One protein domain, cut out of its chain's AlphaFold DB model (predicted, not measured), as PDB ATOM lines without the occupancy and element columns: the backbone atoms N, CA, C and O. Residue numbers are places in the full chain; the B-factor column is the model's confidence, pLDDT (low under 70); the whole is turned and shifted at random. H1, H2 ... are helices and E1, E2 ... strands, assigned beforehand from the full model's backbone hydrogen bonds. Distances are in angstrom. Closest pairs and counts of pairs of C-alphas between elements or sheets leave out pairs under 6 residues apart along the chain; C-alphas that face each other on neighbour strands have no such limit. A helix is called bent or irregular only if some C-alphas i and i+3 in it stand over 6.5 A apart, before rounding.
ATOM      1  N   LYS A  54      10.735  11.072 -16.965       76.31
ATOM      2  CA  LYS A  54      10.940  10.114 -18.067       76.31
ATOM      3  C   LYS A  54      11.161   8.673 -17.591       76.31
ATOM      4  O   LYS A  54      11.095   7.755 -18.404       76.31
ATOM      5  N   CYS A  55      11.511   8.486 -16.318       81.94
ATOM      6  CA  CYS A  55      11.879   7.196 -15.748       81.94
ATOM      7  C   CYS A  55      11.682   7.203 -14.227       81.94
ATOM      8  O   CYS A  55      12.333   7.972 -13.523       81.94
ATOM      9  N   VAL A  56      10.839   6.303 -13.726       85.25
ATOM     10  CA  VAL A  56      10.598   6.075 -12.293       85.25
ATOM     11  C   VAL A  56      11.060   4.663 -11.927       85.25
ATOM     12  O   VAL A  56      10.814   3.719 -12.670       85.25
ATOM     13  N   VAL A  57      11.734   4.480 -10.791       88.12
ATOM     14  CA  VAL A  57      12.092   3.142 -10.291       88.12
ATOM     15  C   VAL A  57      11.394   2.912  -8.959       88.12
ATOM     16  O   VAL A  57      11.657   3.614  -7.988       88.12
ATOM     17  N   LEU A  58      10.510   1.917  -8.914       88.62
ATOM     18  CA  LEU A  58       9.844   1.479  -7.698       88.62
ATOM     19  C   LEU A  58      10.635   0.328  -7.074       88.62
ATOM     20  O   LEU A  58      10.717  -0.751  -7.654       88.62
ATOM     21  N   VAL A  59      11.203   0.559  -5.894       89.25
ATOM     22  CA  VAL A  59      11.986  -0.429  -5.142       89.25
ATOM     23  C   VAL A  59      11.116  -1.053  -4.053       89.25
ATOM     24  O   VAL A  59      10.681  -0.336  -3.154       89.25
ATOM     25  N   ARG A  60      10.860  -2.367  -4.111       87.19
ATOM     26  CA  ARG A  60      10.063  -3.095  -3.101       87.19
ATOM     27  C   ARG A  60      10.427  -4.575  -3.010       87.19
ATOM     28  O   ARG A  60      10.844  -5.165  -3.994       87.19
ATOM     29  N   GLU A  61      10.205  -5.201  -1.855       84.94
ATOM     30  CA  GLU A  61      10.317  -6.662  -1.721       84.94
ATOM     31  C   GLU A  61       9.105  -7.366  -2.352       84.94
ATOM     32  O   GLU A  61       9.281  -8.323  -3.102       84.94
ATOM     33  N   ASP A  62       7.883  -6.878  -2.128       84.12
ATOM     34  CA  ASP A  62       6.647  -7.538  -2.573       84.12
ATOM     35  C   ASP A  62       6.184  -7.102  -3.965       84.12
ATOM     36  O   ASP A  62       6.229  -5.925  -4.314       84.12
ATOM     37  N   ILE A  63       5.692  -8.058  -4.760       82.06
ATOM     38  CA  ILE A  63       5.248  -7.829  -6.151       82.06
ATOM     39  C   ILE A  63       3.794  -7.352  -6.258       82.06
ATOM     40  O   ILE A  63       3.333  -7.005  -7.341       82.06
ATOM     41  N   ASP A  64       3.075  -7.324  -5.146       81.75
ATOM     42  CA  ASP A  64       1.656  -6.990  -5.056       81.75
ATOM     43  C   ASP A  64       1.351  -5.627  -5.697       81.75
ATOM     44  O   ASP A  64       0.461  -5.493  -6.539       81.75
ATOM     45  N   LEU A  65       2.202  -4.633  -5.429       81.56
ATOM     46  CA  LEU A  65       2.063  -3.294  -5.997       81.56
ATOM     47  C   LEU A  65       2.370  -3.237  -7.502       81.56
ATOM     48  O   LEU A  65       1.788  -2.427  -8.222       81.56
ATOM     49  N   LEU A  66       3.248  -4.114  -8.003       83.19
ATOM     50  CA  LEU A  66       3.524  -4.232  -9.438       83.19
ATOM     51  C   LEU A  66       2.273  -4.696 -10.195       83.19
ATOM     52  O   LEU A  66       2.000  -4.190 -11.282       83.19
ATOM     53  N   ILE A  67       1.498  -5.615  -9.613       80.38
ATOM     54  CA  ILE A  67       0.243  -6.111 -10.192       80.38
ATOM     55  C   ILE A  67      -0.782  -4.978 -10.292       80.38
ATOM     56  O   ILE A  67      -1.390  -4.800 -11.351       80.38
ATOM     57  N   ILE A  68      -0.930  -4.183  -9.225       80.44
ATOM     58  CA  ILE A  68      -1.818  -3.013  -9.218       80.44
ATOM     59  C   ILE A  68      -1.401  -2.051 -10.330       80.44
ATOM     60  O   ILE A  68      -2.189  -1.775 -11.229       80.44
ATOM     61  N   LEU A  69      -0.148  -1.595 -10.332       80.94
ATOM     62  CA  LEU A  69       0.335  -0.621 -11.314       80.94
ATOM     63  C   LEU A  69       0.228  -1.136 -12.762       80.94
ATOM     64  O   LEU A  69      -0.057  -0.357 -13.675       80.94
ATOM     65  N   ALA A  70       0.407  -2.447 -12.970       80.44
ATOM     66  CA  ALA A  70       0.213  -3.091 -14.264       80.44
ATOM     67  C   ALA A  70      -1.247  -3.039 -14.735       80.44
ATOM     68  O   ALA A  70      -1.520  -2.734 -15.901       80.44
ATOM     69  N   ALA A  71      -2.193  -3.282 -13.826       78.31
ATOM     70  CA  ALA A  71      -3.613  -3.118 -14.106       78.31
ATOM     71  C   ALA A  71      -3.973  -1.650 -14.395       78.31
ATOM     72  O   ALA A  71      -4.755  -1.385 -15.307       78.31
ATOM     73  N   LEU A  72      -3.338  -0.692 -13.715       77.12
ATOM     74  CA  LEU A  72      -3.575   0.745 -13.910       77.12
ATOM     75  C   LEU A  72      -2.967   1.322 -15.198       77.12
ATOM     76  O   LEU A  72      -3.202   2.479 -15.529       77.12
ATOM     77  N   ASN A  73      -2.209   0.527 -15.962       73.75
ATOM     78  CA  ASN A  73      -1.570   0.948 -17.213       73.75
ATOM     79  C   ASN A  73      -0.542   2.089 -17.066       73.75
ATOM     80  O   ASN A  73      -0.191   2.729 -18.057       73.75
ATOM     81  N   ILE A  74      -0.002   2.298 -15.861       69.19
ATOM     82  CA  ILE A  74       1.056   3.290 -15.569       69.19
ATOM     83  C   ILE A  74       2.414   2.836 -16.171       69.19
ATOM     84  O   ILE A  74       3.411   3.551 -16.170       69.19
ATOM     85  N   CYS A  75       2.447   1.640 -16.770       62.69
ATOM     86  CA  CYS A  75       3.597   0.835 -17.196       62.69
ATOM     87  C   CYS A  75       4.604   1.458 -18.170       62.69
ATOM     88  O   CYS A  75       5.615   0.814 -18.445       62.69
ATOM     89  N   LYS A  76       4.330   2.621 -18.771       66.00
ATOM     90  CA  LYS A  76       5.164   3.120 -19.877       66.00
ATOM     91  C   LYS A  76       6.501   3.711 -19.434       66.00
ATOM     92  O   LYS A  76       7.429   3.688 -20.236       66.00
ATOM     93  N   TYR A  77       6.619   4.183 -18.191       68.50
ATOM     94  CA  TYR A  77       7.803   4.932 -17.742       68.50
ATOM     95  C   TYR A  77       8.354   4.507 -16.379       68.50
ATOM     96  O   TYR A  77       9.150   5.245 -15.801       68.50
ATOM     97  N   PHE A  78       7.975   3.336 -15.854       78.62
ATOM     98  CA  PHE A  78       8.532   2.865 -14.585       78.62
ATOM     99  C   PHE A  78       9.129   1.460 -14.644       78.62
ATOM    100  O   PHE A  78       8.650   0.588 -15.367       78.62
ATOM    101  N   PHE A  79      10.177   1.251 -13.850       83.81
ATOM    102  CA  PHE A  79      10.804  -0.037 -13.588       83.81
ATOM    103  C   PHE A  79      10.487  -0.473 -12.164       83.81
ATOM    104  O   PHE A  79      10.471   0.344 -11.247       83.81
ATOM    105  N   PHE A  80      10.272  -1.767 -11.964       86.19
ATOM    106  CA  PHE A  80      10.061  -2.334 -10.642       86.19
ATOM    107  C   PHE A  80      11.289  -3.136 -10.226       86.19
ATOM    108  O   PHE A  80      11.623  -4.144 -10.844       86.19
ATOM    109  N   PHE A  81      11.983  -2.686  -9.190       88.94
ATOM    110  CA  PHE A  81      13.161  -3.345  -8.651       88.94
ATOM    111  C   PHE A  81      12.781  -4.140  -7.404       88.94
ATOM    112  O   PHE A  81      12.544  -3.579  -6.332       88.94
ATOM    113  N   LYS A  82      12.736  -5.465  -7.560       87.75
ATOM    114  CA  LYS A  82      12.536  -6.394  -6.458       87.75
ATOM    115  C   LYS A  82      13.845  -6.612  -5.724       87.75
ATOM    116  O   LYS A  82      14.763  -7.236  -6.265       87.75
ATOM    117  N   THR A  83      13.908  -6.149  -4.486       85.25
ATOM    118  CA  THR A  83      15.010  -6.480  -3.583       85.25
ATOM    119  C   THR A  83      14.852  -7.919  -3.107       85.25
ATOM    120  O   THR A  83      13.776  -8.317  -2.659       85.25
ATOM    121  N   GLY A  84      15.907  -8.718  -3.242       79.75
ATOM    122  CA  GLY A  84      15.932 -10.085  -2.746       79.75
ATOM    123  C   GLY A  84      15.915 -10.135  -1.219       79.75
ATOM    124  O   GLY A  84      16.460  -9.265  -0.541       79.75
ATOM    125  N   LYS A  85      15.313 -11.191  -0.673       78.56
ATOM    126  CA  LYS A  85      15.426 -11.568   0.738       78.56
ATOM    127  C   LYS A  85      16.503 -12.642   0.901       78.56
ATOM    128  O   LYS A  85      16.470 -13.664   0.205       78.56
ATOM    129  N   GLY A  86      17.444 -12.445   1.822       78.81
ATOM    130  CA  GLY A  86      18.519 -13.409   2.092       78.81
ATOM    131  C   GLY A  86      19.412 -13.648   0.867       78.81
ATOM    132  O   GLY A  86      20.008 -12.712   0.353       78.81
ATOM    133  N   ASN A  87      19.479 -14.896   0.389       73.38
ATOM    134  CA  ASN A  87      20.300 -15.293  -0.767       73.38
ATOM    135  C   ASN A  87      19.577 -15.177  -2.123       73.38
ATOM    136  O   ASN A  87      20.105 -15.634  -3.137       73.38
ATOM    137  N   SER A  88      18.352 -14.644  -2.162       78.81
ATOM    138  CA  SER A  88      17.649 -14.477  -3.438       78.81
ATOM    139  C   SER A  88      18.211 -13.287  -4.229       78.81
ATOM    140  O   SER A  88      18.542 -12.260  -3.635       78.81
ATOM    141  N   PRO A  89      18.355 -13.411  -5.561       79.06
ATOM    142  CA  PRO A  89      18.881 -12.335  -6.386       79.06
ATOM    143  C   PRO A  89      17.890 -11.173  -6.483       79.06
ATOM    144  O   PRO A  89      16.671 -11.360  -6.459       79.06
ATOM    145  N   ASN A  90      18.435  -9.969  -6.645       85.50
ATOM    146  CA  ASN A  90      17.648  -8.796  -6.994       85.50
ATOM    147  C   ASN A  90      17.151  -8.925  -8.435       85.50
ATOM    148  O   ASN A  90      17.930  -9.259  -9.329       85.50
ATOM    149  N   ASN A  91      15.877  -8.614  -8.666       85.50
ATOM    150  CA  ASN A  91      15.254  -8.734  -9.980       85.50
ATOM    151  C   ASN A  91      14.697  -7.384 -10.427       85.50
ATOM    152  O   ASN A  91      14.004  -6.712  -9.669       85.50
ATOM    153  N   LEU A  92      14.959  -7.004 -11.676       85.25
ATOM    154  CA  LEU A  92      14.356  -5.829 -12.298       85.25
ATOM    155  C   LEU A  92      13.248  -6.286 -13.245       85.25
ATOM    156  O   LEU A  92      13.488  -7.045 -14.182       85.25
ATOM    157  N   PHE A  93      12.038  -5.808 -13.006       81.19
ATOM    158  CA  PHE A  93      10.865  -6.087 -13.814       81.19
ATOM    159  C   PHE A  93      10.476  -4.835 -14.585       81.19
ATOM    160  O   PHE A  93      10.390  -3.740 -14.028       81.19
ATOM    161  N   LEU A  94      10.200  -5.011 -15.874       77.31
ATOM    162  CA  LEU A  94       9.564  -3.987 -16.684       77.31
ATOM    163  C   LEU A  94       8.058  -4.303 -16.735       77.31
ATOM    164  O   LEU A  94       7.675  -5.292 -17.358       77.31
ATOM    165  N   PRO A  95       7.186  -3.496 -16.108       69.25
ATOM    166  CA  PRO A  95       5.741  -3.738 -16.061       69.25
ATOM    167  C   PRO A  95       5.105  -3.831 -17.451       69.25
ATOM    168  O   PRO A  95       4.145  -4.572 -17.641       69.25
ATOM    169  N   ALA A  96       5.669  -3.137 -18.446       68.06
ATOM    170  CA  ALA A  96       5.240  -3.244 -19.840       68.06
ATOM    171  C   ALA A  96       5.326  -4.685 -20.391       68.06
ATOM    172  O   ALA A  96       4.583  -5.033 -21.303       68.06
ATOM    173  N   VAL A  97       6.180  -5.539 -19.815       65.62
ATOM    174  CA  VAL A  97       6.338  -6.952 -20.202       65.62
ATOM    175  C   VAL A  97       5.198  -7.824 -19.669       65.62
ATOM    176  O   VAL A  97       4.920  -8.870 -20.248       65.62
ATOM    177  N   LEU A  98       4.486  -7.397 -18.616       71.81
ATOM    178  CA  LEU A  98       3.373  -8.171 -18.050       71.81
ATOM    179  C   LEU A  98       2.176  -8.281 -19.010       71.81
ATOM    180  O   LEU A  98       1.359  -9.177 -18.827       71.81
ATOM    181  N   ASN A  99       2.083  -7.399 -20.019       71.75
ATOM    182  CA  ASN A  99       1.115  -7.409 -21.128       71.75
ATOM    183  C   ASN A  99      -0.289  -7.925 -20.749       71.75
ATOM    184  O   ASN A  99      -0.849  -8.805 -21.404       71.75
ATOM    185  N   ILE A 100      -0.843  -7.397 -19.655       77.62
ATOM    186  CA  ILE A 100      -2.126  -7.845 -19.109       77.62
ATOM    187  C   ILE A 100      -3.243  -7.319 -20.019       77.62
ATOM    188  O   ILE A 100      -3.408  -6.095 -20.123       77.62
ATOM    189  N   PRO A 101      -4.028  -8.194 -20.676       81.00
ATOM    190  CA  PRO A 101      -5.102  -7.769 -21.561       81.00
ATOM    191  C   PRO A 101      -6.114  -6.886 -20.843       81.00
ATOM    192  O   PRO A 101      -6.477  -7.147 -19.695       81.00
ATOM    193  N   GLN A 102      -6.620  -5.870 -21.547       79.38
ATOM    194  CA  GLN A 102      -7.501  -4.858 -20.961       79.38
ATOM    195  C   GLN A 102      -8.722  -5.467 -20.255       79.38
ATOM    196  O   GLN A 102      -9.099  -5.009 -19.181       79.38
ATOM    197  N   TYR A 103      -9.299  -6.534 -20.816       82.06
ATOM    198  CA  TYR A 103     -10.464  -7.213 -20.245       82.06
ATOM    199  C   TYR A 103     -10.159  -7.991 -18.952       82.06
ATOM    200  O   TYR A 103     -11.075  -8.249 -18.179       82.06
ATOM    201  N   MET A 104      -8.895  -8.353 -18.690       81.56
ATOM    202  CA  MET A 104      -8.495  -9.092 -17.482       81.56
ATOM    203  C   MET A 104      -8.112  -8.183 -16.315       81.56
ATOM    204  O   MET A 104      -8.083  -8.643 -15.177       81.56
ATOM    205  N   LYS A 105      -7.838  -6.898 -16.564       82.06
ATOM    206  CA  LYS A 105      -7.371  -5.955 -15.534       82.06
ATOM    207  C   LYS A 105      -8.353  -5.828 -14.370       82.06
ATOM    208  O   LYS A 105      -7.946  -5.919 -13.216       82.06
ATOM    209  N   ASN A 106      -9.646  -5.717 -14.670       80.88
ATOM    210  CA  ASN A 106     -10.688  -5.624 -13.645       80.88
ATOM    211  C   ASN A 106     -10.795  -6.919 -12.830       80.88
ATOM    212  O   ASN A 106     -10.923  -6.869 -11.611       80.88
ATOM    213  N   SER A 107     -10.690  -8.078 -13.484       84.62
ATOM    214  CA  SER A 107     -10.686  -9.380 -12.806       84.62
ATOM    215  C   SER A 107      -9.458  -9.558 -11.917       84.62
ATOM    216  O   SER A 107      -9.561 -10.137 -10.843       84.62
ATOM    217  N   LEU A 108      -8.306  -9.033 -12.334       80.88
ATOM    218  CA  LEU A 108      -7.068  -9.090 -11.566       80.88
ATOM    219  C   LEU A 108      -7.115  -8.188 -10.328       80.88
ATOM    220  O   LEU A 108      -6.756  -8.636  -9.245       80.88
ATOM    221  N   LEU A 109      -7.618  -6.957 -10.464       77.44
ATOM    222  CA  LEU A 109      -7.863  -6.062  -9.325       77.44
ATOM    223  C   LEU A 109      -8.898  -6.659  -8.360       77.44
ATOM    224  O   LEU A 109      -8.745  -6.579  -7.140       77.44
ATOM    225  N   PHE A 110      -9.929  -7.314  -8.897       79.75
ATOM    226  CA  PHE A 110     -10.908  -8.038  -8.094       79.75
ATOM    227  C   PHE A 110     -10.270  -9.208  -7.329       79.75
ATOM    228  O   PHE A 110     -10.505  -9.362  -6.137       79.75
ATOM    229  N   LEU A 111      -9.419 -10.006  -7.977       81.06
ATOM    230  CA  LEU A 111      -8.692 -11.098  -7.320       81.06
ATOM    231  C   LEU A 111      -7.745 -10.576  -6.234       81.06
ATOM    232  O   LEU A 111      -7.702 -11.148  -5.152       81.06
ATOM    233  N   TYR A 112      -7.045  -9.475  -6.504       76.38
ATOM    234  CA  TYR A 112      -6.146  -8.819  -5.556       76.38
ATOM    235  C   TYR A 112      -6.869  -8.304  -4.299       76.38
ATOM    236  O   TYR A 112      -6.396  -8.472  -3.175       76.38
ATOM    237  N   SER A 113      -8.047  -7.695  -4.464       71.94
ATOM    238  CA  SER A 113      -8.865  -7.309  -3.304       71.94
ATOM    239  C   SER A 113      -9.420  -8.514  -2.566       71.94
ATOM    240  O   SER A 113      -9.439  -8.517  -1.336       71.94
ATOM    241  N   PHE A 114      -9.851  -9.544  -3.297       75.31
ATOM    242  CA  PHE A 114     -10.405 -10.756  -2.704       75.31
ATOM    243  C   PHE A 114      -9.356 -11.578  -1.944       75.31
ATOM    244  O   PHE A 114      -9.691 -12.204  -0.941       75.31
ATOM    245  N   SER A 115      -8.086 -11.544  -2.360       74.88
ATOM    246  CA  SER A 115      -6.982 -12.190  -1.636       74.88
ATOM    247  C   SER A 115      -6.612 -11.486  -0.329       74.88
ATOM    248  O   SER A 115      -5.762 -11.984   0.404       74.88
ATOM    249  N   GLY A 116      -7.252 -10.353  -0.013       63.28
ATOM    250  CA  GLY A 116      -7.020  -9.601   1.217       63.28
ATOM    251  C   GLY A 116      -5.810  -8.668   1.163       63.28
ATOM    252  O   GLY A 116      -5.425  -8.147   2.204       63.28
ATOM    253  N   CYS A 117      -5.225  -8.431  -0.020       63.56
ATOM    254  CA  CYS A 117      -3.981  -7.664  -0.151       63.56
ATOM    255  C   CYS A 117      -4.160  -6.133  -0.178       63.56
ATOM    256  O   CYS A 117      -3.158  -5.437  -0.072       63.56
ATOM    257  N   ASN A 118      -5.381  -5.586  -0.317       57.00
ATOM    258  CA  ASN A 118      -5.768  -4.241   0.165       57.00
ATOM    259  C   ASN A 118      -7.188  -3.854  -0.301       57.00
ATOM    260  O   ASN A 118      -7.475  -3.858  -1.497       57.00
ATOM    261  N   PHE A 119      -8.074  -3.451   0.620       52.47
ATOM    262  CA  PHE A 119      -9.439  -2.990   0.294       52.47
ATOM    263  C   PHE A 119      -9.505  -1.479  -0.017       52.47
ATOM    264  O   PHE A 119     -10.402  -1.032  -0.730       52.47
ATOM    265  N   HIS A 120      -8.548  -0.686   0.483       55.28
ATOM    266  CA  HIS A 120      -8.593   0.781   0.402       55.28
ATOM    267  C   HIS A 120      -8.294   1.335  -1.000       55.28
ATOM    268  O   HIS A 120      -9.001   2.228  -1.463       55.28
ATOM    269  N   ILE A 121      -7.328   0.756  -1.722       55.59
ATOM    270  CA  ILE A 121      -6.913   1.215  -3.064       55.59
ATOM    271  C   ILE A 121      -8.057   1.129  -4.093       55.59
ATOM    272  O   ILE A 121      -8.170   1.969  -4.985       55.59
ATOM    273  N   LEU A 122      -8.948   0.142  -3.961       53.78
ATOM    274  CA  LEU A 122     -10.083  -0.049  -4.874       53.78
ATOM    275  C   LEU A 122     -11.216   0.955  -4.671       53.78
ATOM    276  O   LEU A 122     -11.982   1.205  -5.601       53.78
ATOM    277  N   LYS A 123     -11.329   1.528  -3.468       51.06
ATOM    278  CA  LYS A 123     -12.367   2.509  -3.159       51.06
ATOM    279  C   LYS A 123     -12.090   3.832  -3.877       51.06
ATOM    280  O   LYS A 123     -12.977   4.314  -4.573       51.06
ATOM    281  N   THR A 124     -10.850   4.324  -3.820       50.59
ATOM    282  CA  THR A 124     -10.422   5.534  -4.542       50.59
ATOM    283  C   THR A 124     -10.580   5.368  -6.056       50.59
ATOM    284  O   THR A 124     -11.094   6.250  -6.733       50.59
ATOM    285  N   TRP A 125     -10.262   4.182  -6.593       52.28
ATOM    286  CA  TRP A 125     -10.408   3.900  -8.028       52.28
ATOM    287  C   TRP A 125     -11.855   3.964  -8.528       52.28
ATOM    288  O   TRP A 125     -12.114   4.373  -9.657       52.28
ATOM    289  N   LYS A 126     -12.816   3.552  -7.697       46.88
ATOM    290  CA  LYS A 126     -14.238   3.613  -8.052       46.88
ATOM    291  C   LYS A 126     -14.791   5.042  -7.998       46.88
ATOM    292  O   LYS A 126     -15.777   5.319  -8.675       46.88
ATOM    293  N   GLU A 127     -14.173   5.913  -7.203       43.84
ATOM    294  CA  GLU A 127     -14.563   7.315  -7.021       43.84
ATOM    295  C   GLU A 127     -13.921   8.249  -8.067       43.84
ATOM    296  O   GLU A 127     -14.517   9.264  -8.402       43.84
ATOM    297  N   GLU A 128     -12.764   7.896  -8.642       39.72
ATOM    298  CA  GLU A 128     -12.088   8.696  -9.685       39.72
ATOM    299  C   GLU A 128     -12.488   8.330 -11.130       39.72
ATOM    300  O   GLU A 128     -12.229   9.095 -12.059       39.72
ATOM    301  N   VAL A 129     -13.115   7.166 -11.349       40.97
ATOM    302  CA  VAL A 129     -13.457   6.640 -12.692       40.97
ATOM    303  C   VAL A 129     -14.956   6.783 -13.027       40.97
ATOM    304  O   VAL A 129     -15.427   6.254 -14.037       40.97
ATOM    305  N   HIS A 130     -15.711   7.548 -12.231       34.25
ATOM    306  CA  HIS A 130     -17.107   7.905 -12.509       34.25
ATOM    307  C   HIS A 130     -17.377   9.404 -12.409       34.25
ATOM    308  O   HIS A 130     -17.009  10.007 -11.382       34.25
TER     309      HIS A 130
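Overview. This is residues 54 to 130 of the 130 residues of an uncharacterized protein of Araneus ventricosus (UniProt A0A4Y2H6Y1). A small three-stranded sheet at one end, a helix H1 in the middle, and a longer helix H3 on the side of H1 away from the sheet follow one another along the longest axis, with the helix H4 near H3 at the far end. The short helix H2 touches H1 and grazes the sheet. The printed part has 77 residues with four named helices and three named strands, in the order E1 H1 E2 E3 H2 H3 H4; the sheet runs E1 E2 E3 and is mixed, and the class is mixed, helices and strands. It is only just compact, close to loose, with a radius of gyration of the C-alphas of 13.4 A and spans of 42 by 30 by 20 A.

Along the chain. Find C-alpha 56 at (10.598, 6.075, -12.293); from there strand E1, residues 56 to 60, runs 13.0 A. Beside it look for E2, residues 78 to 82, also 13.0 A, and then E3, residues 91 to 93, 6.4 A. H1 covers residues 64 to 71, 11.2 A, beginning at C-alpha 64 (1.656, -6.990, -5.056). H2 is residues 95 to 98, 5.4 A. H3, residues 102 to 114, is 19.4 A long; it is irregular, but only just, as C-alphas 103 and 106 are 6.8 A apart. H4, residues 120 to 128, runs 13.3 A to C-alpha 128 at (-12.088, 8.696, -9.685).

Arrangement. Start at the sheet, where E1 and E2 are parallel at 21 degrees; N 58 and O 79 are 2.8 A apart, within hydrogen-bond range. E2 and E3 form a hairpin, antiparallel at 154 degrees, with N 82 and O 91 at 2.8 A. E1, H1 and E2 make a strand-helix-strand unit, two parallel neighbour strands with a helix between them in the chain, and its crossover is right-handed. H1 is on the sheet but only grazes it, with residues 65 to 69; the closest C-alphas of H1 and E2 are those of Leu 66 and Phe 80, 6.9 A. H2 touches H1, closest at the C-alphas of Ala 70 and Pro 95, 5.8 A. H3 touches H1 with residues 105 to 109 alone, closest at the C-alphas of Ala 71 and Lys 105, 4.9 A, at a shallow tilt of 27 degrees, opposite ways. H4 is close to H3 but not clearly touching, with the C-alphas of Ser 113 and Leu 122 at 7.5 A; H4 and H1 are apart. In H1 every O i to N i+4 pair is within hydrogen-bond range, in H3 7 of 9 and in H4 4 of 5; H2 is too short for such a pair.

Size, cuts and confidence. The two C-alphas farthest apart are those of Asn 87 and His 130, 45.6 A. The printed part has no cut, and no link is long. Look for low confidence, pLDDT under 70, at residues 74 to 77, 95 to 97 and 116 to 130; the mean of the printed part is 73.8.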